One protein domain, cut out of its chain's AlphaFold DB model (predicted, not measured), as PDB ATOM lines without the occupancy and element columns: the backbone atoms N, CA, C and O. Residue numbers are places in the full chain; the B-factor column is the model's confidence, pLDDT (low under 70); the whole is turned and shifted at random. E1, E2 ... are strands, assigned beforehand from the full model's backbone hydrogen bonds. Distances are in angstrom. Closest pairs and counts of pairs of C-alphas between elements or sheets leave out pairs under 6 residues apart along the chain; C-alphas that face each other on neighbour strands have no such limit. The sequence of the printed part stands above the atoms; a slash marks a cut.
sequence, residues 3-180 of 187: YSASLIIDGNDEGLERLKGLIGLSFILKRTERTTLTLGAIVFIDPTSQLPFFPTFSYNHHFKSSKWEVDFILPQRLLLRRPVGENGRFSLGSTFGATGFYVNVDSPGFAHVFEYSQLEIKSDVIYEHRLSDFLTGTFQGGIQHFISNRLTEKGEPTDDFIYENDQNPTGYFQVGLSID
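Overview. This is residues 3 to 180 of the 187 residues of an uncharacterized protein of marine sediment metagenome (UniProt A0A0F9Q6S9). One large, twisted sheet of eleven strands curls into an open, half-barrel-like trough. Its edge strands E1 and E11 stay apart, while the far end of E1 comes back near E7, and E7, E8 and E9 bend sharply along the trough. The 178 printed residues have no named helix and eleven named strands, E1 to E11 in chain order, of class all strand; neighbours are antiparallel, and the sheet branches at E9. The whole is loose, with a radius of gyration of the C-alphas of 19.6 A, and elongated, spanning 65 by 35 by 31 A.

Arrangement. E1, residues 3 to 12, and E2, residues 15 to 31, form a hairpin, with N 6 and O 22 at 2.9 A. E3, residues 35 to 45, is on the other side of E2, with N 23 and O 43 at 2.9 A. E4, residues 53 to 62, follows beside E3, with N 38 and O 58 at 2.9 A. E5, residues 69 to 74, pairs with E4 through N 59 and O 72, 2.8 A, and with E6, residues 77 to 84, through N 71 and O 79, 2.8 A. E7, residues 88 to 104, is the next neighbour, with N 80 and O 92 at 2.8 A. The closest C-alphas of E1 and E7, those of Asn 12 and Tyr 102, are 7.0 A apart. E8, residues 113 to 130, pairs with E7 through N 97 and O 120, 2.8 A, and with E9, residues 135 to 153, through N 127 and O 139, 2.8 A. On the other side of E9 are both E10, residues 161 to 164, with N 151 and O 163 at 2.9 A, and E11, residues 170 to 179, with N 140 and O 174 at 2.8 A. E10 and E11 are apart. E2 bends by 59 degrees at residue 28, E7 by 76 at 92, E8 by 78 at 125 and E9 by 82 at 143.

Along the chain. E1 begins at C-alpha 3, (174.019, 173.692, 159.860), and is 30.1 A long. E2 measures 44.9 A, E3 31.8 A, E4 29.7 A, E5 16.3 A and E6 21.1 A. E7 is 43.9 A, E8 43.4 A, E9 42.8 A and E10 7.0 A. E11 is 29.5 A and ends at C-alpha 179, (146.294, 180.761, 162.887).

Size, cuts and confidence. The C-alphas farthest apart, those of Ser 65 and Pro 108, are 66.1 A apart. The printed part has no cut, and no link is long. Mean pLDDT of the printed part is 88.5; residue 47, residues 108 to 112, residue 155 and residues 157 to 163 are under 70.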
ATOM      1  N   TYR A   3     173.986 175.100 159.498       91.94
ATOM      2  CA  TYR A   3     174.019 173.692 159.860       91.94
ATOM      3  C   TYR A   3     172.700 173.338 160.534       91.94
ATOM      4  O   TYR A   3     172.165 174.113 161.328       91.94
ATOM      5  N   SER A   4     172.180 172.169 160.197       91.88
ATOM      6  CA  SER A   4     170.966 171.615 160.778       91.88
ATOM      7  C   SER A   4     171.219 170.160 161.126       91.88
ATOM      8  O   SER A   4     171.727 169.409 160.298       91.88
ATOM      9  N   ALA A   5     170.842 169.767 162.333       93.00
ATOM     10  CA  ALA A   5     170.769 168.372 162.725       93.00
ATOM     11  C   ALA A   5     169.368 168.123 163.276       93.00
ATOM     12  O   ALA A   5     168.826 168.952 164.011       93.00
ATOM     13  N   SER A   6     168.768 167.007 162.894       90.44
ATOM     14  CA  SER A   6     167.454 166.602 163.374       90.44
ATOM     15  C   SER A   6     167.490 165.136 163.762       90.44
ATOM     16  O   SER A   6     168.077 164.313 163.061       90.44
ATOM     17  N   LEU A   7     166.862 164.840 164.894       91.06
ATOM     18  CA  LEU A   7     166.584 163.492 165.355       91.06
ATOM     19  C   LEU A   7     165.081 163.285 165.211       91.06
ATOM     20  O   LEU A   7     164.303 164.095 165.714       91.06
ATOM     21  N   ILE A   8     164.687 162.242 164.496       87.38
ATOM     22  CA  ILE A   8     163.288 161.918 164.234       87.38
ATOM     23  C   ILE A   8     163.016 160.586 164.913       87.38
ATOM     24  O   ILE A   8     163.725 159.610 164.674       87.38
ATOM     25  N   ILE A   9     162.010 160.567 165.777       86.44
ATOM     26  CA  ILE A   9     161.524 159.356 166.429       86.44
ATOM     27  C   ILE A   9     160.138 159.093 165.854       86.44
ATOM     28  O   ILE A   9     159.307 160.001 165.862       86.44
ATOM     29  N   ASP A  10     159.920 157.891 165.339       83.44
ATOM     30  CA  ASP A  10     158.670 157.475 164.702       83.44
ATOM     31  C   ASP A  10     158.149 156.184 165.348       83.44
ATOM     32  O   ASP A  10     158.927 155.419 165.925       83.44
ATOM     33  N   GLY A  11     156.839 155.970 165.297       82.00
ATOM     34  CA  GLY A  11     156.130 154.910 166.003       82.00
ATOM     35  C   GLY A  11     154.729 154.660 165.451       82.00
ATOM     36  O   GLY A  11     154.144 155.527 164.805       82.00
ATOM     37  N   ASN A  12     154.183 153.482 165.735       80.31
ATOM     38  CA  ASN A  12     152.791 153.127 165.467       80.31
ATOM     39  C   ASN A  12     152.038 152.905 166.798       80.31
ATOM     40  O   ASN A  12     152.506 153.277 167.877       80.31
ATOM     41  N   ASP A  13     150.845 152.331 166.723       76.25
ATOM     42  CA  ASP A  13     150.004 151.974 167.868       76.25
ATOM     43  C   ASP A  13     150.615 150.903 168.792       76.25
ATOM     44  O   ASP A  13     150.200 150.791 169.947       76.25
ATOM     45  N   GLU A  14     151.639 150.181 168.333       77.75
ATOM     46  CA  GLU A  14     152.366 149.163 169.100       77.75
ATOM     47  C   GLU A  14     153.614 149.716 169.814       77.75
ATOM     48  O   GLU A  14     154.134 149.079 170.735       77.75
ATOM     49  N   GLY A  15     154.067 150.928 169.471       79.19
ATOM     50  CA  GLY A  15     155.124 151.626 170.202       79.19
ATOM     51  C   GLY A  15     156.093 152.422 169.333       79.19
ATOM     52  O   GLY A  15     155.770 152.898 168.248       79.19
ATOM     53  N   LEU A  16     157.305 152.626 169.866       80.75
ATOM     54  CA  LEU A  16     158.390 153.287 169.143       80.75
ATOM     55  C   LEU A  16     158.954 152.344 168.083       80.75
ATOM     56  O   LEU A  16     159.519 151.301 168.405       80.75
ATOM     57  N   GLU A  17     158.872 152.765 166.831       77.06
ATOM     58  CA  GLU A  17     159.243 151.948 165.688       77.06
ATOM     59  C   GLU A  17     160.643 152.285 165.176       77.06
ATOM     60  O   GLU A  17     161.355 151.386 164.717       77.06
ATOM     61  N   ARG A  18     161.071 153.559 165.238       77.62
ATOM     62  CA  ARG A  18     162.326 153.979 164.600       77.62
ATOM     63  C   ARG A  18     162.954 155.252 165.145       77.62
ATOM     64  O   ARG A  18     162.285 156.169 165.611       77.62
ATOM     65  N   LEU A  19     164.272 155.316 164.973       83.62
ATOM     66  CA  LEU A  19     165.103 156.499 165.143       83.62
ATOM     67  C   LEU A  19     165.781 156.829 163.806       83.62
ATOM     68  O   LEU A  19     166.514 155.999 163.276       83.62
ATOM     69  N   LYS A  20     165.555 158.029 163.268       87.06
ATOM     70  CA  LYS A  20     166.185 158.533 162.037       87.06
ATOM     71  C   LYS A  20     167.002 159.781 162.357       87.06
ATOM     72  O   LYS A  20     166.615 160.588 163.207       87.06
ATOM     73  N   GLY A  21     168.117 159.966 161.662       89.12
ATOM     74  CA  GLY A  21     168.897 161.200 161.724       89.12
ATOM     75  C   GLY A  21     168.873 161.948 160.395       89.12
ATOM     76  O   GLY A  21     168.920 161.336 159.333       89.12
ATOM     77  N   LEU A  22     168.856 163.278 160.446       91.50
ATOM     78  CA  LEU A  22     169.089 164.129 159.280       91.50
ATOM     79  C   LEU A  22     170.165 165.154 159.611       91.50
ATOM     80  O   LEU A  22     170.057 165.885 160.597       91.50
ATOM     81  N   ILE A  23     171.192 165.223 158.770       94.31
ATOM     82  CA  ILE A  23     172.249 166.231 158.856       94.31
ATOM     83  C   ILE A  23     172.216 167.067 157.584       94.31
ATOM     84  O   ILE A  23     172.185 166.532 156.480       94.31
ATOM     85  N   GLY A  24     172.241 168.386 157.738       94.19
ATOM     86  CA  GLY A  24     172.257 169.336 156.636       94.19
ATOM     87  C   GLY A  24     173.344 170.383 156.810       94.19
ATOM     88  O   GLY A  24     173.562 170.909 157.904       94.19
ATOM     89  N   LEU A  25     174.002 170.712 155.703       95.88
ATOM     90  CA  LEU A  25     174.978 171.788 155.614       95.88
ATOM     91  C   LEU A  25     174.656 172.644 154.395       95.88
ATOM     92  O   LEU A  25     174.508 172.121 153.293       95.88
ATOM     93  N   SER A  26     174.579 173.963 154.570       95.88
ATOM     94  CA  SER A  26     174.344 174.877 153.455       95.88
ATOM     95  C   SER A  26     175.110 176.200 153.557       95.88
ATOM     96  O   SER A  26     175.402 176.743 154.629       95.88
ATOM     97  N   PHE A  27     175.457 176.730 152.391       97.44
ATOM     98  CA  PHE A  27     176.219 177.949 152.180       97.44
ATOM     99  C   PHE A  27     175.377 178.934 151.385       97.44
ATOM    100  O   PHE A  27     174.980 178.659 150.254       97.44
ATOM    101  N   ILE A  28     175.138 180.110 151.963       97.44
ATOM    102  CA  ILE A  28     174.541 181.226 151.232       97.44
ATOM    103  C   ILE A  28     175.624 181.781 150.308       97.44
ATOM    104  O   ILE A  28     176.562 182.427 150.772       97.44
ATOM    105  N   LEU A  29     175.500 181.508 149.013       97.12
ATOM    106  CA  LEU A  29     176.445 181.952 147.988       97.12
ATOM    107  C   LEU A  29     176.212 183.413 147.604       97.12
ATOM    108  O   LEU A  29     177.148 184.151 147.309       97.12
ATOM    109  N   LYS A  30     174.945 183.833 147.591       97.56
ATOM    110  CA  LYS A  30     174.554 185.199 147.249       97.56
ATOM    111  C   LYS A  30     173.340 185.606 148.058       97.56
ATOM    112  O   LYS A  30     172.361 184.866 148.120       97.56
ATOM    113  N   ARG A  31     173.387 186.810 148.621       96.88
ATOM    114  CA  ARG A  31     172.246 187.438 149.284       96.88
ATOM    115  C   ARG A  31     172.175 188.907 148.907       96.88
ATOM    116  O   ARG A  31     173.104 189.660 149.168       96.88
ATOM    117  N   THR A  32     171.083 189.292 148.270       97.06
ATOM    118  CA  THR A  32     170.736 190.680 147.957       97.06
ATOM    119  C   THR A  32     169.327 190.962 148.475       97.06
ATOM    120  O   THR A  32     168.656 190.058 148.968       97.06
ATOM    121  N   GLU A  33     168.843 192.192 148.315       95.31
ATOM    122  CA  GLU A  33     167.458 192.559 148.655       95.31
ATOM    123  C   GLU A  33     166.398 191.729 147.913       95.31
ATOM    124  O   GLU A  33     165.270 191.613 148.375       95.31
ATOM    125  N   ARG A  34     166.742 191.162 146.747       96.38
ATOM    126  CA  ARG A  34     165.794 190.440 145.885       96.38
ATOM    127  C   ARG A  34     166.157 188.994 145.617       96.38
ATOM    128  O   ARG A  34     165.294 188.268 145.142       96.38
ATOM    129  N   THR A  35     167.399 188.581 145.853       97.94
ATOM    130  CA  THR A  35     167.881 187.248 145.489       97.94
ATOM    131  C   THR A  35     168.594 186.602 146.658       97.94
ATOM    132  O   THR A  35     169.541 187.175 147.194       97.94
ATOM    133  N   THR A  36     168.209 185.373 146.982       98.12
ATOM    134  CA  THR A  36     168.998 184.491 147.843       98.12
ATOM    135  C   THR A  36     169.335 183.220 147.079       98.12
ATOM    136  O   THR A  36     168.454 182.576 146.515       98.12
ATOM    137  N   LEU A  37     170.620 182.885 147.049       98.19
ATOM    138  CA  LEU A  37     171.156 181.674 146.447       98.19
ATOM    139  C   LEU A  37     171.888 180.882 147.525       98.19
ATOM    140  O   LEU A  37     172.795 181.420 148.167       98.19
ATOM    141  N   THR A  38     171.536 179.612 147.674       98.06
ATOM    142  CA  THR A  38     172.154 178.707 148.645       98.06
ATOM    143  C   THR A  38     172.530 177.409 147.953       98.06
ATOM    144  O   THR A  38     171.767 176.899 147.136       98.06
ATOM    145  N   LEU A  39     173.693 176.871 148.296       97.75
ATOM    146  CA  LEU A  39     174.139 175.543 147.900       97.75
ATOM    147  C   LEU A  39     174.453 174.742 149.157       97.75
ATOM    148  O   LEU A  39     175.043 175.272 150.096       97.75
ATOM    149  N   GLY A  40     174.076 173.477 149.186       96.31
ATOM    150  CA  GLY A  40     174.303 172.622 150.330       96.31
ATOM    151  C   GLY A  40     174.154 171.154 149.992       96.31
ATOM    152  O   GLY A  40     174.119 170.753 148.830       96.31
ATOM    153  N   ALA A  41     174.055 170.359 151.042       95.50
ATOM    154  CA  ALA A  41     173.724 168.955 150.961       95.50
ATOM    155  C   ALA A  41     173.032 168.504 152.245       95.50
ATOM    156  O   ALA A  41     173.187 169.126 153.303       95.50
ATOM    157  N   ILE A  42     172.275 167.423 152.129       93.31
ATOM    158  CA  ILE A  42     171.661 166.718 153.246       93.31
ATOM    159  C   ILE A  42     172.048 165.242 153.194       93.31
ATOM    160  O   ILE A  42     172.203 164.666 152.117       93.31
ATOM    161  N   VAL A  43     172.212 164.651 154.372       92.88
ATOM    162  CA  VAL A  43     172.489 163.233 154.588       92.88
ATOM    163  C   VAL A  43     171.417 162.685 155.517       92.88
ATOM    164  O   VAL A  43     171.155 163.265 156.576       92.88
ATOM    165  N   PHE A  44     170.830 161.564 155.125       88.75
ATOM    166  CA  PHE A  44     169.909 160.787 155.939       88.75
ATOM    167  C   PHE A  44     170.695 159.672 156.624       88.75
ATOM    168  O   PHE A  44     171.294 158.822 155.971       88.75
ATOM    169  N   ILE A  45     170.709 159.689 157.953       88.81
ATOM    170  CA  ILE A  45     171.240 158.603 158.776       88.81
ATOM    171  C   ILE A  45     170.080 157.650 159.012       88.81
ATOM    172  O   ILE A  45     169.375 157.738 160.021       88.81
ATOM    173  N   ASP A  46     169.831 156.832 157.997       81.62
ATOM    174  CA  ASP A  46     168.669 155.974 157.941       81.62
ATOM    175  C   ASP A  46     168.856 154.843 156.908       81.62
ATOM    176  O   ASP A  46     168.912 155.136 155.710       81.62
ATOM    177  N   PRO A  47     168.978 153.571 157.333       69.88
ATOM    178  CA  PRO A  47     169.294 152.462 156.431       69.88
ATOM    179  C   PRO A  47     168.184 152.146 155.422       69.88
ATOM    180  O   PRO A  47     168.478 151.564 154.383       69.88
ATOM    181  N   THR A  48     166.940 152.564 155.682       71.06
ATOM    182  CA  THR A  48     165.805 152.336 154.765       71.06
ATOM    183  C   THR A  48     165.458 153.587 153.944       71.06
ATOM    184  O   THR A  48     164.418 153.650 153.285       71.06
ATOM    185  N   SER A  49     166.318 154.614 153.965       75.00
ATOM    186  CA  SER A  49     166.152 155.769 153.079       75.00
ATOM    187  C   SER A  49     166.430 155.370 151.632       75.00
ATOM    188  O   SER A  49     167.548 154.963 151.317       75.00
ATOM    189  N   GLN A  50     165.463 155.601 150.730       73.50
ATOM    190  CA  GLN A  50     165.673 155.349 149.293       73.50
ATOM    191  C   GLN A  50     166.836 156.191 148.741       73.50
ATOM    192  O   GLN A  50     167.467 155.834 147.751       73.50
ATOM    193  N   LEU A  51     167.090 157.354 149.355       79.88
ATOM    194  CA  LEU A  51     168.065 158.338 148.897       79.88
ATOM    195  C   LEU A  51     168.850 158.874 150.110       79.88
ATOM    196  O   LEU A  51     168.458 159.869 150.727       79.88
ATOM    197  N   PRO A  52     169.967 158.221 150.486       84.00
ATOM    198  CA  PRO A  52     170.707 158.524 151.715       84.00
ATOM    199  C   PRO A  52     171.445 159.871 151.671       84.00
ATOM    200  O   PRO A  52     171.823 160.414 152.709       84.00
ATOM    201  N   PHE A  53     171.646 160.437 150.481       90.12
ATOM    202  CA  PHE A  53     172.312 161.720 150.274       90.12
ATOM    203  C   PHE A  53     171.635 162.513 149.160       90.12
ATOM    204  O   PHE A  53     171.309 161.960 148.109       90.12
ATOM    205  N   PHE A  54     171.532 163.829 149.351       90.81
ATOM    206  CA  PHE A  54     171.113 164.745 148.298       90.81
ATOM    207  C   PHE A  54     171.891 166.060 148.308       90.81
ATOM    208  O   PHE A  54     172.009 166.695 149.363       90.81
ATOM    209  N   PRO A  55     172.323 166.559 147.136       93.94
ATOM    210  CA  PRO A  55     172.685 167.958 147.013       93.94
ATOM    211  C   PRO A  55     171.433 168.823 147.190       93.94
ATOM    212  O   PRO A  55     170.360 168.512 146.672       93.94
ATOM    213  N   THR A  56     171.581 169.936 147.898       94.94
ATOM    214  CA  THR A  56     170.525 170.937 148.036       94.94
ATOM    215  C   THR A  56     170.927 172.220 147.341       94.94
ATOM    216  O   THR A  56     172.073 172.669 147.382       94.94
ATOM    217  N   PHE A  57     169.958 172.832 146.682       97.19
ATOM    218  CA  PHE A  57     170.141 174.107 146.017       97.19
ATOM    219  C   PHE A  57     168.886 174.931 146.228       97.19
ATOM    220  O   PHE A  57     167.795 174.453 145.940       97.19
ATOM    221  N   SER A  58     169.023 176.162 146.711       97.44
ATOM    222  CA  SER A  58     167.887 177.072 146.814       97.44
ATOM    223  C   SER A  58     168.134 178.337 146.019       97.44
ATOM    224  O   SER A  58     169.169 178.986 146.189       97.44
ATOM    225  N   TYR A  59     167.144 178.740 145.238       98.06
ATOM    226  CA  TYR A  59     167.100 180.008 144.541       98.06
ATOM    227  C   TYR A  59     165.766 180.692 144.821       98.06
ATOM    228  O   TYR A  59     164.716 180.277 144.333       98.06
ATOM    229  N   ASN A  60     165.824 181.763 145.606       97.94
ATOM    230  CA  ASN A  60     164.698 182.651 145.833       97.94
ATOM    231  C   ASN A  60     164.953 183.973 145.108       97.94
ATOM    232  O   ASN A  60     166.020 184.570 145.289       97.94
ATOM    233  N   HIS A  61     164.007 184.428 144.287       97.88
ATOM    234  CA  HIS A  61     164.155 185.666 143.528       97.88
ATOM    235  C   HIS A  61     162.848 186.436 143.357       97.88
ATOM    236  O   HIS A  61     161.888 185.911 142.805       97.88
ATOM    237  N   HIS A  62     162.859 187.715 143.730       97.19
ATOM    238  CA  HIS A  62     161.783 188.666 143.455       97.19
ATOM    239  C   HIS A  62     162.120 189.485 142.207       97.19
ATOM    240  O   HIS A  62     163.161 190.151 142.148       97.19
ATOM    241  N   PHE A  63     161.239 189.471 141.208       96.38
ATOM    242  CA  PHE A  63     161.484 190.176 139.953       96.38
ATOM    243  C   PHE A  63     161.336 191.696 140.130       96.38
ATOM    244  O   PHE A  63     160.379 192.189 140.713       96.38
ATOM    245  N   LYS A  64     162.277 192.484 139.593       91.94
ATOM    246  CA  LYS A  64     162.277 193.953 139.769       91.94
ATOM    247  C   LYS A  64     161.051 194.641 139.152       91.94
ATOM    248  O   LYS A  64     160.563 195.619 139.707       91.94
ATOM    249  N   SER A  65     160.601 194.172 137.994       91.38
ATOM    250  CA  SER A  65     159.526 194.773 137.192       91.38
ATOM    251  C   SER A  65     158.218 193.979 137.255       91.38
ATOM    252  O   SER A  65     157.352 194.143 136.400       91.38
ATOM    253  N   SER A  66     158.070 193.084 138.234       92.75
ATOM    254  CA  SER A  66     156.937 192.168 138.315       92.75
ATOM    255  C   SER A  66     156.619 191.817 139.766       92.75
ATOM    256  O   SER A  66     157.508 191.754 140.605       92.75
ATOM    257  N   LYS A  67     155.339 191.569 140.060       94.62
ATOM    258  CA  LYS A  67     154.900 191.060 141.372       94.62
ATOM    259  C   LYS A  67     155.223 189.575 141.565       94.62
ATOM    260  O   LYS A  67     154.969 189.039 142.634       94.62
ATOM    261  N   TRP A  68     155.708 188.902 140.526       96.69
ATOM    262  CA  TRP A  68     156.091 187.505 140.619       96.69
ATOM    263  C   TRP A  68     157.390 187.330 141.410       96.69
ATOM    264  O   TRP A  68     158.281 188.186 141.410       96.69
ATOM    265  N   GLU A  69     157.512 186.165 142.018       97.31
ATOM    266  CA  GLU A  69     158.721 185.668 142.650       97.31
ATOM    267  C   GLU A  69     158.887 184.179 142.344       97.31
ATOM    268  O   GLU A  69     157.910 183.454 142.141       97.31
ATOM    269  N   VAL A  70     160.137 183.736 142.301       97.88
ATOM    270  CA  VAL A  70     160.508 182.326 142.181       97.88
ATOM    271  C   VAL A  70     160.995 181.851 143.537       97.88
ATOM    272  O   VAL A  70     161.844 182.496 144.154       97.88
ATOM    273  N   ASP A  71     160.487 180.709 143.974       97.62
ATOM    274  CA  ASP A  71     160.956 179.975 145.137       97.62
ATOM    275  C   ASP A  71     161.291 178.543 144.731       97.62
ATOM    276  O   ASP A  71     160.422 177.677 144.632       97.62
ATOM    277  N   PHE A  72     162.568 178.320 144.447       98.19
ATOM    278  CA  PHE A  72     163.096 177.025 144.062       98.19
ATOM    279  C   PHE A  72     163.981 176.473 145.173       98.19
ATOM    280  O   PHE A  72     164.901 177.151 145.626       98.19
ATOM    281  N   ILE A  73     163.717 175.244 145.601       96.56
ATOM    282  CA  ILE A  73     164.486 174.500 146.596       96.56
ATOM    283  C   ILE A  73     164.587 173.058 146.099       96.56
ATOM    284  O   ILE A  73     163.620 172.316 146.174       96.56
ATOM    285  N   LEU A  74     165.740 172.643 145.591       95.12
ATOM    286  CA  LEU A  74     165.991 171.268 145.166       95.12
ATOM    287  C   LEU A  74     166.312 170.372 146.382       95.12
ATOM    288  O   LEU A  74     167.133 170.786 147.210       95.12
ATOM    289  N   PRO A  75     165.733 169.154 146.475       90.44
ATOM    290  CA  PRO A  75     164.723 168.560 145.577       90.44
ATOM    291  C   PRO A  75     163.269 168.950 145.899       90.44
ATOM    292  O   PRO A  75     162.361 168.606 145.157       90.44
ATOM    293  N   GLN A  76     163.044 169.668 146.999       94.12
ATOM    294  CA  GLN A  76     161.744 169.856 147.638       94.12
ATOM    295  C   GLN A  76     160.656 170.558 146.806       94.12
ATOM    296  O   GLN A  76     159.503 170.143 146.872       94.12
ATOM    297  N   ARG A  77     160.934 171.667 146.110       96.38
ATOM    298  CA  ARG A  77     159.893 172.448 145.421       96.38
ATOM    299  C   ARG A  77     160.410 173.425 144.375       96.38
ATOM    300  O   ARG A  77     161.506 173.963 144.493       96.38
ATOM    301  N   LEU A  78     159.546 173.752 143.424       98.00
ATOM    302  CA  LEU A  78     159.646 174.899 142.530       98.00
ATOM    303  C   LEU A  78     158.298 175.611 142.528       98.00
ATOM    304  O   LEU A  78     157.336 175.066 142.004       98.00
ATOM    305  N   LEU A  79     158.231 176.821 143.075       98.19
ATOM    306  CA  LEU A  79     157.011 177.623 143.118       98.19
ATOM    307  C   LEU A  79     157.231 178.974 142.440       98.19
ATOM    308  O   LEU A  79     158.195 179.684 142.724       98.19
ATOM    309  N   LEU A  80     156.291 179.361 141.587       98.19
ATOM    310  CA  LEU A  80     156.100 180.735 141.144       98.19
ATOM    311  C   LEU A  80     154.979 181.342 141.968       98.19
ATOM    312  O   LEU A  80     153.862 180.831 141.962       98.19
ATOM    313  N   ARG A  81     155.265 182.431 142.675       97.38
ATOM    314  CA  ARG A  81     154.303 183.065 143.580       97.38
ATOM    315  C   ARG A  81     154.087 184.515 143.198       97.38
ATOM    316  O   ARG A  81     154.952 185.145 142.599       97.38
ATOM    317  N   ARG A  82     152.926 185.059 143.538       96.56
ATOM    318  CA  ARG A  82     152.645 186.491 143.449       96.56
ATOM    319  C   ARG A  82     151.590 186.902 144.472       96.56
ATOM    320  O   ARG A  82     150.637 186.155 144.691       96.56
ATOM    321  N   PRO A  83     151.672 188.112 145.037       96.06
ATOM    322  CA  PRO A  83     150.546 188.699 145.737       96.06
ATOM    323  C   PRO A  83     149.395 188.986 144.759       96.06
ATOM    324  O   PRO A  83     149.595 189.359 143.590       96.06
ATOM    325  N   VAL A  84     148.171 188.815 145.250       95.25
ATOM    326  CA  VAL A  84     146.913 189.060 144.540       95.25
ATOM    327  C   VAL A  84     145.997 189.865 145.458       95.25
ATOM    328  O   VAL A  84     145.612 189.398 146.525       95.25
ATOM    329  N   GLY A  85     145.641 191.079 145.035       91.88
ATOM    330  CA  GLY A  85     144.954 192.034 145.905       91.88
ATOM    331  C   GLY A  85     145.845 192.494 147.064       91.88
ATOM    332  O   GLY A  85     147.069 192.526 146.929       91.88
ATOM    333  N   GLU A  86     145.217 192.860 148.179       90.06
ATOM    334  CA  GLU A  86     145.904 193.323 149.394       90.06
ATOM    335  C   GLU A  86     146.212 192.176 150.367       90.06
ATOM    336  O   GLU A  86     147.244 192.186 151.027       90.06
ATOM    337  N   ASN A  87     145.349 191.154 150.394       94.19
ATOM    338  CA  ASN A  87     145.358 190.090 151.402       94.19
ATOM    339  C   ASN A  87     145.557 188.686 150.817       94.19
ATOM    340  O   ASN A  87     145.393 187.700 151.531       94.19
ATOM    341  N   GLY A  88     145.868 188.572 149.524       96.00
ATOM    342  CA  GLY A  88     145.961 187.289 148.833       96.00
ATOM    343  C   GLY A  88     147.356 186.970 148.303       96.00
ATOM    344  O   GLY A  88     148.116 187.859 147.913       96.00
ATOM    345  N   ARG A  89     147.660 185.678 148.203       97.19
ATOM    346  CA  ARG A  89     148.815 185.141 147.477       97.19
ATOM    347  C   ARG A  89     148.358 184.014 146.568       97.19
ATOM    348  O   ARG A  89     147.592 183.149 146.968       97.19
ATOM    349  N   PHE A  90     148.852 184.035 145.343       97.94
ATOM    350  CA  PHE A  90     148.700 182.952 144.387       97.94
ATOM    351  C   PHE A  90     150.057 182.295 144.169       97.94
ATOM    352  O   PHE A  90     151.050 183.002 143.983       97.94
ATOM    353  N   SER A  91     150.087 180.969 144.158       98.12
ATOM    354  CA  SER A  91     151.262 180.170 143.834       98.12
ATOM    355  C   SER A  91     150.903 179.101 142.807       98.12
ATOM    356  O   SER A  91     149.804 178.558 142.829       98.12
ATOM    357  N   LEU A  92     151.835 178.802 141.915       98.00
ATOM    358  CA  LEU A  92     151.760 177.700 140.963       98.00
ATOM    359  C   LEU A  92     153.116 177.011 140.963       98.00
ATOM    360  O   LEU A  92     154.146 177.687 140.877       98.00
ATOM    361  N   GLY A  93     153.135 175.689 140.999       97.31
ATOM    362  CA  GLY A  93     154.388 174.980 140.841       97.31
ATOM    363  C   GLY A  93     154.304 173.512 141.178       97.31
ATOM    364  O   GLY A  93     153.243 172.905 141.072       97.31
ATOM    365  N   SER A  94     155.450 172.962 141.562       97.38
ATOM    366  CA  SER A  94     155.573 171.562 141.929       97.38
ATOM    367  C   SER A  94     156.279 171.394 143.265       97.38
ATOM    368  O   SER A  94     157.229 172.119 143.574       97.38
ATOM    369  N   THR A  95     155.851 170.404 144.035       96.56
ATOM    370  CA  THR A  95     156.478 169.980 145.286       96.56
ATOM    371  C   THR A  95     156.813 168.497 145.214       96.56
ATOM    372  O   THR A  95     156.055 167.712 144.655       96.56
ATOM    373  N   PHE A  96     157.971 168.120 145.739       94.12
ATOM    374  CA  PHE A  96     158.390 166.738 145.915       94.12
ATOM    375  C   PHE A  96     158.077 166.314 147.350       94.12
ATOM    376  O   PHE A  96     158.458 167.001 148.303       94.12
ATOM    377  N   GLY A  97     157.372 165.198 147.491       87.38
ATOM    378  CA  GLY A  97     156.983 164.603 148.761       87.38
ATOM    379  C   GLY A  97     157.548 163.197 148.904       87.38
ATOM    380  O   GLY A  97     157.671 162.460 147.928       87.38
ATOM    381  N   ALA A  98     157.870 162.837 150.142       83.94
ATOM    382  CA  ALA A  98     158.128 161.466 150.549       83.94
ATOM    383  C   ALA A  98     157.203 161.160 151.729       83.94
ATOM    384  O   ALA A  98     157.234 161.874 152.736       83.94
ATOM    385  N   THR A  99     156.364 160.143 151.594       80.38
ATOM    386  CA  THR A  99     155.456 159.667 152.640       80.38
ATOM    387  C   THR A  99     155.804 158.222 152.985       80.38
ATOM    388  O   THR A  99     156.314 157.473 152.153       80.38
ATOM    389  N   GLY A 100     155.595 157.843 154.241       78.44
ATOM    390  CA  GLY A 100     155.848 156.493 154.728       78.44
ATOM    391  C   GLY A 100     154.830 156.125 155.797       78.44
ATOM    392  O   GLY A 100     154.497 156.979 156.618       78.44
ATOM    393  N   PHE A 101     154.315 154.898 155.777       79.44
ATOM    394  CA  PHE A 101     153.457 154.373 156.840       79.44
ATOM    395  C   PHE A 101     153.751 152.899 157.125       79.44
ATOM    396  O   PHE A 101     154.166 152.153 156.237       79.44
ATOM    397  N   TYR A 102     153.540 152.491 158.376       81.19
ATOM    398  CA  TYR A 102     153.733 151.114 158.822       81.19
ATOM    399  C   TYR A 102     152.522 150.246 158.473       81.19
ATOM    400  O   TYR A 102     151.376 150.682 158.588       81.19
ATOM    401  N   VAL A 103     152.788 149.014 158.046       78.75
ATOM    402  CA  VAL A 103     151.789 147.984 157.762       78.75
ATOM    403  C   VAL A 103     152.131 146.763 158.609       78.75
ATOM    404  O   VAL A 103     153.109 146.069 158.329       78.75
ATOM    405  N   ASN A 104     151.326 146.508 159.639       78.81
ATOM    406  CA  ASN A 104     151.497 145.347 160.510       78.81
ATOM    407  C   ASN A 104     150.802 144.134 159.871       78.81
ATOM    408  O   ASN A 104     149.662 144.240 159.406       78.81
ATOM    409  N   VAL A 105     151.493 142.994 159.804       77.88
ATOM    410  CA  VAL A 105     150.998 141.769 159.157       77.88
ATOM    411  C   VAL A 105     151.096 140.586 160.116       77.88
ATOM    412  O   VAL A 105     152.176 140.061 160.382       77.88
ATOM    413  N   ASP A 106     149.936 140.093 160.549       72.75
ATOM    414  CA  ASP A 106     149.812 138.905 161.400       72.75
ATOM    415  C   ASP A 106     149.661 137.632 160.555       72.75
ATOM    416  O   ASP A 106     148.598 137.008 160.504       72.75
ATOM    417  N   SER A 107     150.723 137.246 159.838       71.75
ATOM    418  CA  SER A 107     150.729 136.028 159.017       71.75
ATOM    419  C   SER A 107     151.986 135.180 159.245       71.75
ATOM    420  O   SER A 107     153.100 135.708 159.176       71.75
ATOM    421  N   PRO A 108     151.858 133.858 159.488       65.31
ATOM    422  CA  PRO A 108     153.010 132.973 159.636       65.31
ATOM    423  C   PRO A 108     153.894 132.979 158.381       65.31
ATOM    424  O   PRO A 108     153.420 132.696 157.283       65.31
ATOM    425  N   GLY A 109     155.190 133.253 158.552       63.50
ATOM    426  CA  GLY A 109     156.176 133.264 157.462       63.50
ATOM    427  C   GLY A 109     156.442 134.634 156.829       63.50
ATOM    428  O   GLY A 109     157.250 134.702 155.909       63.50
ATOM    429  N   PHE A 110     155.815 135.704 157.330       67.25
ATOM    430  CA  PHE A 110     156.113 137.091 156.961       67.25
ATOM    431  C   PHE A 110     156.649 137.872 158.165       67.25
ATOM    432  O   PHE A 110     156.382 137.519 159.317       67.25
ATOM    433  N   ALA A 111     157.392 138.945 157.892       67.75
ATOM    434  CA  ALA A 111     157.770 139.913 158.909       67.75
ATOM    435  C   ALA A 111     156.527 140.543 159.550       67.75
ATOM    436  O   ALA A 111     155.508 140.740 158.888       67.75
ATOM    437  N   HIS A 112     156.613 140.871 160.839       69.56
ATOM    438  CA  HIS A 112     155.479 141.440 161.570       69.56
ATOM    439  C   HIS A 112     155.175 142.887 161.173       69.56
ATOM    440  O   HIS A 112     154.020 143.296 161.234       69.56
ATOM    441  N   VAL A 113     156.180 143.650 160.724       77.50
ATOM    442  CA  VAL A 113     156.014 145.056 160.332       77.50
ATOM    443  C   VAL A 113     156.716 145.328 159.006       77.50
ATOM    444  O   VAL A 113     157.916 145.086 158.857       77.50
ATOM    445  N   PHE A 114     155.969 145.897 158.067       80.38
ATOM    446  CA  PHE A 114     156.477 146.448 156.818       80.38
ATOM    447  C   PHE A 114     156.353 147.973 156.812       80.38
ATOM    448  O   PHE A 114     155.498 148.550 157.481       80.38
ATOM    449  N   GLU A 115     157.194 148.640 156.032       80.75
ATOM    450  CA  GLU A 115     157.105 150.069 155.744       80.75
ATOM    451  C   GLU A 115     156.690 150.249 154.285       80.75
ATOM    452  O   GLU A 115     157.383 149.795 153.373       80.75
ATOM    453  N   TYR A 116     155.559 150.916 154.057       81.56
ATOM    454  CA  TYR A 116     155.180 151.380 152.731       81.56
ATOM    455  C   TYR A 116     155.704 152.799 152.538       81.56
ATOM    456  O   TYR A 116     155.267 153.716 153.230       81.56
ATOM    457  N   SER A 117     156.628 152.983 151.597       83.75
ATOM    458  CA  SER A 117     157.253 154.261 151.265       83.75
ATOM    459  C   SER A 117     156.838 154.717 149.871       83.75
ATOM    460  O   SER A 117     156.930 153.963 148.902       83.75
ATOM    461  N   GLN A 118     156.416 155.973 149.768       86.88
ATOM    462  CA  GLN A 118     155.936 156.588 148.541       86.88
ATOM    463  C   GLN A 118     156.678 157.897 148.264       86.88
ATOM    464  O   GLN A 118     156.776 158.774 149.122       86.88
ATOM    465  N   LEU A 119     157.188 158.033 147.041       90.00
ATOM    466  CA  LEU A 119     157.769 159.265 146.515       90.00
ATOM    467  C   LEU A 119     156.832 159.857 145.472       90.00
ATOM    468  O   LEU A 119     156.379 159.160 144.562       90.00
ATOM    469  N   GLU A 120     156.571 161.153 145.571       92.94
ATOM    470  CA  GLU A 120     155.583 161.827 144.735       92.94
ATOM    471  C   GLU A 120     156.013 163.238 144.331       92.94
ATOM    472  O   GLU A 120     156.725 163.933 145.054       92.94
ATOM    473  N   ILE A 121     155.540 163.684 143.169       94.81
ATOM    474  CA  ILE A 121     155.566 165.083 142.748       94.81
ATOM    475  C   ILE A 121     154.126 165.569 142.654       94.81
ATOM    476  O   ILE A 121     153.333 165.039 141.878       94.81
ATOM    477  N   LYS A 122     153.789 166.617 143.402       96.06
ATOM    478  CA  LYS A 122     152.512 167.320 143.275       96.06
ATOM    479  C   LYS A 122     152.722 168.562 142.447       96.06
ATOM    480  O   LYS A 122     153.531 169.398 142.827       96.06
ATOM    481  N   SER A 123     152.006 168.679 141.338       97.19
ATOM    482  CA  SER A 123     151.922 169.902 140.547       97.19
ATOM    483  C   SER A 123     150.592 170.569 140.831       97.19
ATOM    484  O   SER A 123     149.537 170.000 140.552       97.19
ATOM    485  N   ASP A 124     150.632 171.759 141.416       97.31
ATOM    486  CA  ASP A 124     149.460 172.382 142.006       97.31
ATOM    487  C   ASP A 124     149.425 173.899 141.868       97.31
ATOM    488  O   ASP A 124     150.407 174.585 141.568       97.31
ATOM    489  N   VAL A 125     148.211 174.400 142.057       98.06
ATOM    490  CA  VAL A 125     147.893 175.803 142.241       98.06
ATOM    491  C   VAL A 125     147.453 175.991 143.682       98.06
ATOM    492  O   VAL A 125     146.623 175.238 144.193       98.06
ATOM    493  N   ILE A 126     147.977 177.030 144.320       98.06
ATOM    494  CA  ILE A 126     147.687 177.391 145.703       98.06
ATOM    495  C   ILE A 126     147.180 178.829 145.728       98.06
ATOM    496  O   ILE A 126     147.812 179.738 145.185       98.06
ATOM    497  N   TYR A 127     146.060 179.051 146.398       98.06
ATOM    498  CA  TYR A 127     145.569 180.370 146.750       98.06
ATOM    499  C   TYR A 127     145.482 180.498 148.266       98.06
ATOM    500  O   TYR A 127     144.864 179.680 148.941       98.06
ATOM    501  N   GLU A 128     146.086 181.550 148.798       97.88
ATOM    502  CA  GLU A 128     146.032 181.887 150.214       97.88
ATOM    503  C   GLU A 128     145.401 183.259 150.383       97.88
ATOM    504  O   GLU A 128     145.705 184.182 149.626       97.88
ATOM    505  N   HIS A 129     144.544 183.397 151.389       96.88
ATOM    506  CA  HIS A 129     143.861 184.642 151.703       96.88
ATOM    507  C   HIS A 129     143.875 184.903 153.206       96.88
ATOM    508  O   HIS A 129     143.403 184.084 153.997       96.88
ATOM    509  N   ARG A 130     144.385 186.065 153.607       95.00
ATOM    510  CA  ARG A 130     144.329 186.556 154.985       95.00
ATOM    511  C   ARG A 130     142.903 187.021 155.284       95.00
ATOM    512  O   ARG A 130     142.475 188.060 154.793       95.00
ATOM    513  N   LEU A 131     142.173 186.229 156.069       93.19
ATOM    514  CA  LEU A 131     140.779 186.476 156.457       93.19
ATOM    515  C   LEU A 131     140.680 187.477 157.617       93.19
ATOM    516  O   LEU A 131     139.720 188.237 157.710       93.19
ATOM    517  N   SER A 132     141.672 187.475 158.508       91.38
ATOM    518  CA  SER A 132     141.818 188.425 159.612       91.38
ATOM    519  C   SER A 132     143.298 188.617 159.938       91.38
ATOM    520  O   SER A 132     144.161 187.973 159.341       91.38
ATOM    521  N   ASP A 133     143.620 189.466 160.916       89.06
ATOM    522  CA  ASP A 133     145.017 189.685 161.291       89.06
ATOM    523  C   ASP A 133     145.752 188.440 161.789       89.06
ATOM    524  O   ASP A 133     146.972 188.374 161.666       89.06
ATOM    525  N   PHE A 134     145.014 187.456 162.298       92.19
ATOM    526  CA  PHE A 134     145.540 186.225 162.876       92.19
ATOM    527  C   PHE A 134     145.139 184.972 162.092       92.19
ATOM    528  O   PHE A 134     145.574 183.891 162.460       92.19
ATOM    529  N   LEU A 135     144.296 185.068 161.057       94.69
ATOM    530  CA  LEU A 135     143.747 183.907 160.347       94.69
ATOM    531  C   LEU A 135     144.007 184.001 158.844       94.69
ATOM    532  O   LEU A 135     143.630 184.976 158.192       94.69
ATOM    533  N   THR A 136     144.583 182.944 158.280       96.44
ATOM    534  CA  THR A 136     144.782 182.777 156.836       96.44
ATOM    535  C   THR A 136     144.126 181.485 156.372       96.44
ATOM    536  O   THR A 136     144.335 180.434 156.970       96.44
ATOM    537  N   GLY A 137     143.323 181.565 155.314       97.88
ATOM    538  CA  GLY A 137     142.786 180.400 154.620       97.88
ATOM    539  C   GLY A 137     143.645 180.029 153.419       97.88
ATOM    540  O   GLY A 137     144.193 180.906 152.750       97.88
ATOM    541  N   THR A 138     143.726 178.736 153.132       97.94
ATOM    542  CA  THR A 138     144.475 178.173 152.010       97.94
ATOM    543  C   THR A 138     143.572 177.234 151.225       97.94
ATOM    544  O   THR A 138     142.896 176.384 151.800       97.94
ATOM    545  N   PHE A 139     143.590 177.364 149.906       98.19
ATOM    546  CA  PHE A 139     143.042 176.392 148.975       98.19
ATOM    547  C   PHE A 139     144.162 175.936 148.047       98.19
ATOM    548  O   PHE A 139     144.856 176.767 147.464       98.19
ATOM    549  N   GLN A 140     144.337 174.632 147.902       97.75
ATOM    550  CA  GLN A 140     145.331 174.018 147.031       97.75
ATOM    551  C   GLN A 140     144.655 172.943 146.192       97.75
ATOM    552  O   GLN A 140     143.797 172.213 146.681       97.75
ATOM    553  N   GLY A 141     145.026 172.836 144.924       97.69
ATOM    554  CA  GLY A 141     144.511 171.796 144.046       97.69
ATOM    555  C   GLY A 141     145.459 171.520 142.898       97.69
ATOM    556  O   GLY A 141     146.144 172.425 142.419       97.69
ATOM    557  N   GLY A 142     145.510 170.267 142.463       97.12
ATOM    558  CA  GLY A 142     146.490 169.853 141.474       97.12
ATOM    559  C   GLY A 142     146.446 168.375 141.130       97.12
ATOM    560  O   GLY A 142     145.454 167.684 141.360       97.12
ATOM    561  N   ILE A 143     147.552 167.913 140.557       96.62
ATOM    562  CA  ILE A 143     147.772 166.531 140.146       96.62
ATOM    563  C   ILE A 143     148.984 166.001 140.905       96.62
ATOM    564  O   ILE A 143     150.019 166.660 140.992       96.62
ATOM    565  N   GLN A 144     148.840 164.805 141.454       94.44
ATOM    566  CA  GLN A 144     149.882 164.063 142.138       94.44
ATOM    567  C   GLN A 144     150.390 162.951 141.222       94.44
ATOM    568  O   GLN A 144     149.611 162.122 140.753       94.44
ATOM    569  N   HIS A 145     151.690 162.956 140.961       92.88
ATOM    570  CA  HIS A 145     152.405 161.949 140.191       92.88
ATOM    571  C   HIS A 145     153.264 161.115 141.136       92.88
ATOM    572  O   HIS A 145     154.101 161.664 141.850       92.88
ATOM    573  N   PHE A 146     153.082 159.800 141.125       90.56
ATOM    574  CA  PHE A 146     153.862 158.879 141.944       90.56
ATOM    575  C   PHE A 146     155.121 158.460 141.183       90.56
ATOM    576  O   PHE A 146     155.039 158.073 140.021       90.56
ATOM    577  N   ILE A 147     156.281 158.594 141.821       86.19
ATOM    578  CA  ILE A 147     157.581 158.207 141.256       86.19
ATOM    579  C   ILE A 147     157.940 156.781 141.664       86.19
ATOM    580  O   ILE A 147     158.486 156.034 140.863       86.19
ATOM    581  N   SER A 148     157.696 156.438 142.926       83.38
ATOM    582  CA  SER A 148     158.082 155.158 143.518       83.38
ATOM    583  C   SER A 148     157.116 154.832 144.642       83.38
ATOM    584  O   SER A 148     156.785 155.711 145.439       83.38
ATOM    585  N   ASN A 149     156.686 153.576 144.700       81.00
ATOM    586  CA  ASN A 149     155.911 153.016 145.795       81.00
ATOM    587  C   ASN A 149     156.512 151.661 146.147       81.00
ATOM    588  O   ASN A 149     156.471 150.748 145.324       81.00
ATOM    589  N   ARG A 150     157.067 151.530 147.349       81.44
ATOM    590  CA  ARG A 150     157.766 150.317 147.783       81.44
ATOM    591  C   ARG A 150     157.249 149.861 149.132       81.44
ATOM    592  O   ARG A 150     157.043 150.688 150.015       81.44
ATOM    593  N   LEU A 151     157.076 148.553 149.283       76.44
ATOM    594  CA  LEU A 151     156.866 147.906 150.572       76.44
ATOM    595  C   LEU A 151     158.144 147.153 150.943       76.44
ATOM    596  O   LEU A 151     158.572 146.256 150.214       76.44
ATOM    597  N   THR A 152     158.749 147.525 152.060       76.38
ATOM    598  CA  THR A 152     160.016 146.964 152.548       76.38
ATOM    599  C   THR A 152     159.828 146.426 153.955       76.38
ATOM    600  O   THR A 152     159.059 146.991 154.735       76.38
ATOM    601  N   GLU A 153     160.511 145.337 154.298       75.62
ATOM    602  CA  GLU A 153     160.544 144.868 155.685       75.62
ATOM    603  C   GLU A 153     161.157 145.947 156.589       75.62
ATOM    604  O   GLU A 153     162.075 146.677 156.198       75.62
ATOM    605  N   LYS A 154     160.609 146.111 157.798       70.31
ATOM    606  CA  LYS A 154     161.069 147.143 158.731       70.31
ATOM    607  C   LYS A 154     162.557 146.960 159.045       70.31
ATOM    608  O   LYS A 154     162.957 145.988 159.671       70.31
ATOM    609  N   GLY A 155     163.350 147.981 158.717       63.34
ATOM    610  CA  GLY A 155     164.783 148.029 159.020       63.34
ATOM    611  C   GLY A 155     165.683 147.496 157.905       63.34
ATOM    612  O   GLY A 155     166.891 147.720 157.982       63.34
ATOM    613  N   GLU A 156     165.110 146.890 156.864       71.62
ATOM    614  CA  GLU A 156     165.852 146.425 155.692       71.62
ATOM    615  C   GLU A 156     166.092 147.557 154.672       71.62
ATOM    616  O   GLU A 156     165.335 148.539 154.623       71.62
ATOM    617  N   PRO A 157     167.160 147.472 153.855       65.56
ATOM    618  CA  PRO A 157     167.437 148.446 152.804       65.56
ATOM    619  C   PRO A 157     166.271 148.587 151.819       65.56
ATOM    620  O   PRO A 157     165.644 147.604 151.438       65.56
ATOM    621  N   THR A 158     166.029 149.799 151.308       60.09
ATOM    622  CA  THR A 158     164.918 150.037 150.362       60.09
ATOM    623  C   THR A 158     165.042 149.293 149.028       60.09
ATOM    624  O   THR A 158     164.090 149.258 148.243       60.09
ATOM    625  N   ASP A 159     166.222 148.763 148.723       61.78
ATOM    626  CA  ASP A 159     166.460 147.983 147.509       61.78
ATOM    627  C   ASP A 159     166.019 146.518 147.662       61.78
ATOM    628  O   ASP A 159     165.851 145.843 146.651       61.78
ATOM    629  N   ASP A 160     165.760 146.057 148.891       63.66
ATOM    630  CA  ASP A 160     165.191 144.737 149.193       63.66
ATOM    631  C   ASP A 160     163.671 144.841 149.421       63.66
ATOM    632  O   ASP A 160     163.119 144.532 150.479       63.66
ATOM    633  N   PHE A 161     162.976 145.407 148.433       61.66
ATOM    634  CA  PHE A 161     161.526 145.560 148.492       61.66
ATOM    635  C   PHE A 161     160.831 144.245 148.136       61.66
ATOM    636  O   PHE A 161     161.150 143.583 147.149       61.66
ATOM    637  N   ILE A 162     159.805 143.900 148.907       66.12
ATOM    638  CA  ILE A 162     158.971 142.722 148.640       66.12
ATOM    639  C   ILE A 162     157.845 143.024 147.643       66.12
ATOM    640  O   ILE A 162     157.232 142.108 147.094       66.12
ATOM    641  N   TYR A 163     157.546 144.309 147.423       69.19
ATOM    642  CA  TYR A 163     156.487 144.760 146.529       69.19
ATOM    643  C   TYR A 163     156.750 146.175 145.997       69.19
ATOM    644  O   TYR A 163     157.123 147.073 146.755       69.19
ATOM    645  N   GLU A 164     156.502 146.366 144.702       73.38
ATOM    646  CA  GLU A 164     156.543 147.648 143.991       73.38
ATOM    647  C   GLU A 164     155.234 147.839 143.209       73.38
ATOM    648  O   GLU A 164     154.654 146.873 142.702       73.38
ATOM    649  N   ASN A 165     154.738 149.077 143.136       74.88
ATOM    650  CA  ASN A 165     153.505 149.403 142.421       74.88
ATOM    651  C   ASN A 165     153.597 150.731 141.661       74.88
ATOM    652  O   ASN A 165     153.964 151.762 142.227       74.88
ATOM    653  N   ASP A 166     153.137 150.721 140.412       77.12
ATOM    654  CA  ASP A 166     152.942 151.931 139.620       77.12
ATOM    655  C   ASP A 166     151.533 152.496 139.824       77.12
ATOM    656  O   ASP A 166     150.527 151.896 139.433       77.12
ATOM    657  N   GLN A 167     151.460 153.692 140.407       82.00
ATOM    658  CA  GLN A 167     150.200 154.405 140.603       82.00
ATOM    659  C   GLN A 167     149.995 155.465 139.520       82.00
ATOM    660  O   GLN A 167     150.868 156.291 139.246       82.00
ATOM    661  N   ASN A 168     148.796 155.483 138.935       87.88
ATOM    662  CA  ASN A 168     148.424 156.494 137.952       87.88
ATOM    663  C   ASN A 168     148.342 157.896 138.584       87.88
ATOM    664  O   ASN A 168     147.946 158.029 139.750       87.88
ATOM    665  N   PRO A 169     148.635 158.962 137.814       90.75
ATOM    666  CA  PRO A 169     148.472 160.327 138.290       90.75
ATOM    667  C   PRO A 169     147.053 160.585 138.799       90.75
ATOM    668  O   PRO A 169     146.075 160.261 138.124       90.75
ATOM    669  N   THR A 170     146.944 161.180 139.984       94.06
ATOM    670  CA  THR A 170     145.665 161.374 140.674       94.06
ATOM    671  C   THR A 170     145.432 162.850 140.976       94.06
ATOM    672  O   THR A 170     146.322 163.552 141.453       94.06
ATOM    673  N   GLY A 171     144.228 163.340 140.675       96.12
ATOM    674  CA  GLY A 171     143.819 164.699 141.025       96.12
ATOM    675  C   GLY A 171     143.536 164.826 142.520       96.12
ATOM    676  O   GLY A 171     142.962 163.920 143.120       96.12
ATOM    677  N   TYR A 172     143.903 165.956 143.119       95.25
ATOM    678  CA  TYR A 172     143.657 166.216 144.533       95.25
ATOM    679  C   TYR A 172     143.283 167.678 144.786       95.25
ATOM    680  O   TYR A 172     143.580 168.571 143.987       95.25
ATOM    681  N   PHE A 173     142.648 167.922 145.930       97.31
ATOM    682  CA  PHE A 173     142.476 169.259 146.482       97.31
ATOM    683  C   PHE A 173     142.626 169.227 148.002       97.31
ATOM    684  O   PHE A 173     142.390 168.208 148.647       97.31
ATOM    685  N   GLN A 174     143.024 170.359 148.568       96.12
ATOM    686  CA  GLN A 174     143.231 170.564 149.990       96.12
ATOM    687  C   GLN A 174     142.710 171.943 150.387       96.12
ATOM    688  O   GLN A 174     142.901 172.937 149.685       96.12
ATOM    689  N   VAL A 175     142.074 172.002 151.553       97.25
ATOM    690  CA  VAL A 175     141.683 173.249 152.210       97.25
ATOM    691  C   VAL A 175     142.390 173.309 153.556       97.25
ATOM    692  O   VAL A 175     142.416 172.319 154.286       97.25
ATOM    693  N   GLY A 176     142.980 174.458 153.873       96.75
ATOM    694  CA  GLY A 176     143.733 174.685 155.099       96.75
ATOM    695  C   GLY A 176     143.334 175.984 155.788       96.75
ATOM    696  O   GLY A 176     142.892 176.941 155.151       96.75
ATOM    697  N   LEU A 177     143.515 176.015 157.103       96.38
ATOM    698  CA  LEU A 177     143.396 177.208 157.933       96.38
ATOM    699  C   LEU A 177     144.664 177.319 158.780       96.38
ATOM    700  O   LEU A 177     145.087 176.343 159.394       96.38
ATOM    701  N   SER A 178     145.261 178.505 158.810       95.06
ATOM    702  CA  SER A 178     146.453 178.818 159.594       95.06
ATOM    703  C   SER A 178     146.156 179.966 160.548       95.06
ATOM    704  O   SER A 178     145.603 180.990 160.135       95.06
ATOM    705  N   ILE A 179     146.514 179.785 161.820       94.06
ATOM    706  CA  ILE A 179     146.294 180.761 162.887       94.06
ATOM    707  C   ILE A 179     147.651 181.262 163.388       94.06
ATOM    708  O   ILE A 179     148.453 180.478 163.889       94.06
ATOM    709  N   ASP A 180     147.880 182.572 163.303       91.62
ATOM    710  CA  ASP A 180     148.992 183.269 163.946       91.62
ATOM    711  C   ASP A 180     148.467 184.057 165.162       91.62
ATOM    712  O   ASP A 180     148.000 185.193 165.020       91.62
TER     713      ASP A 180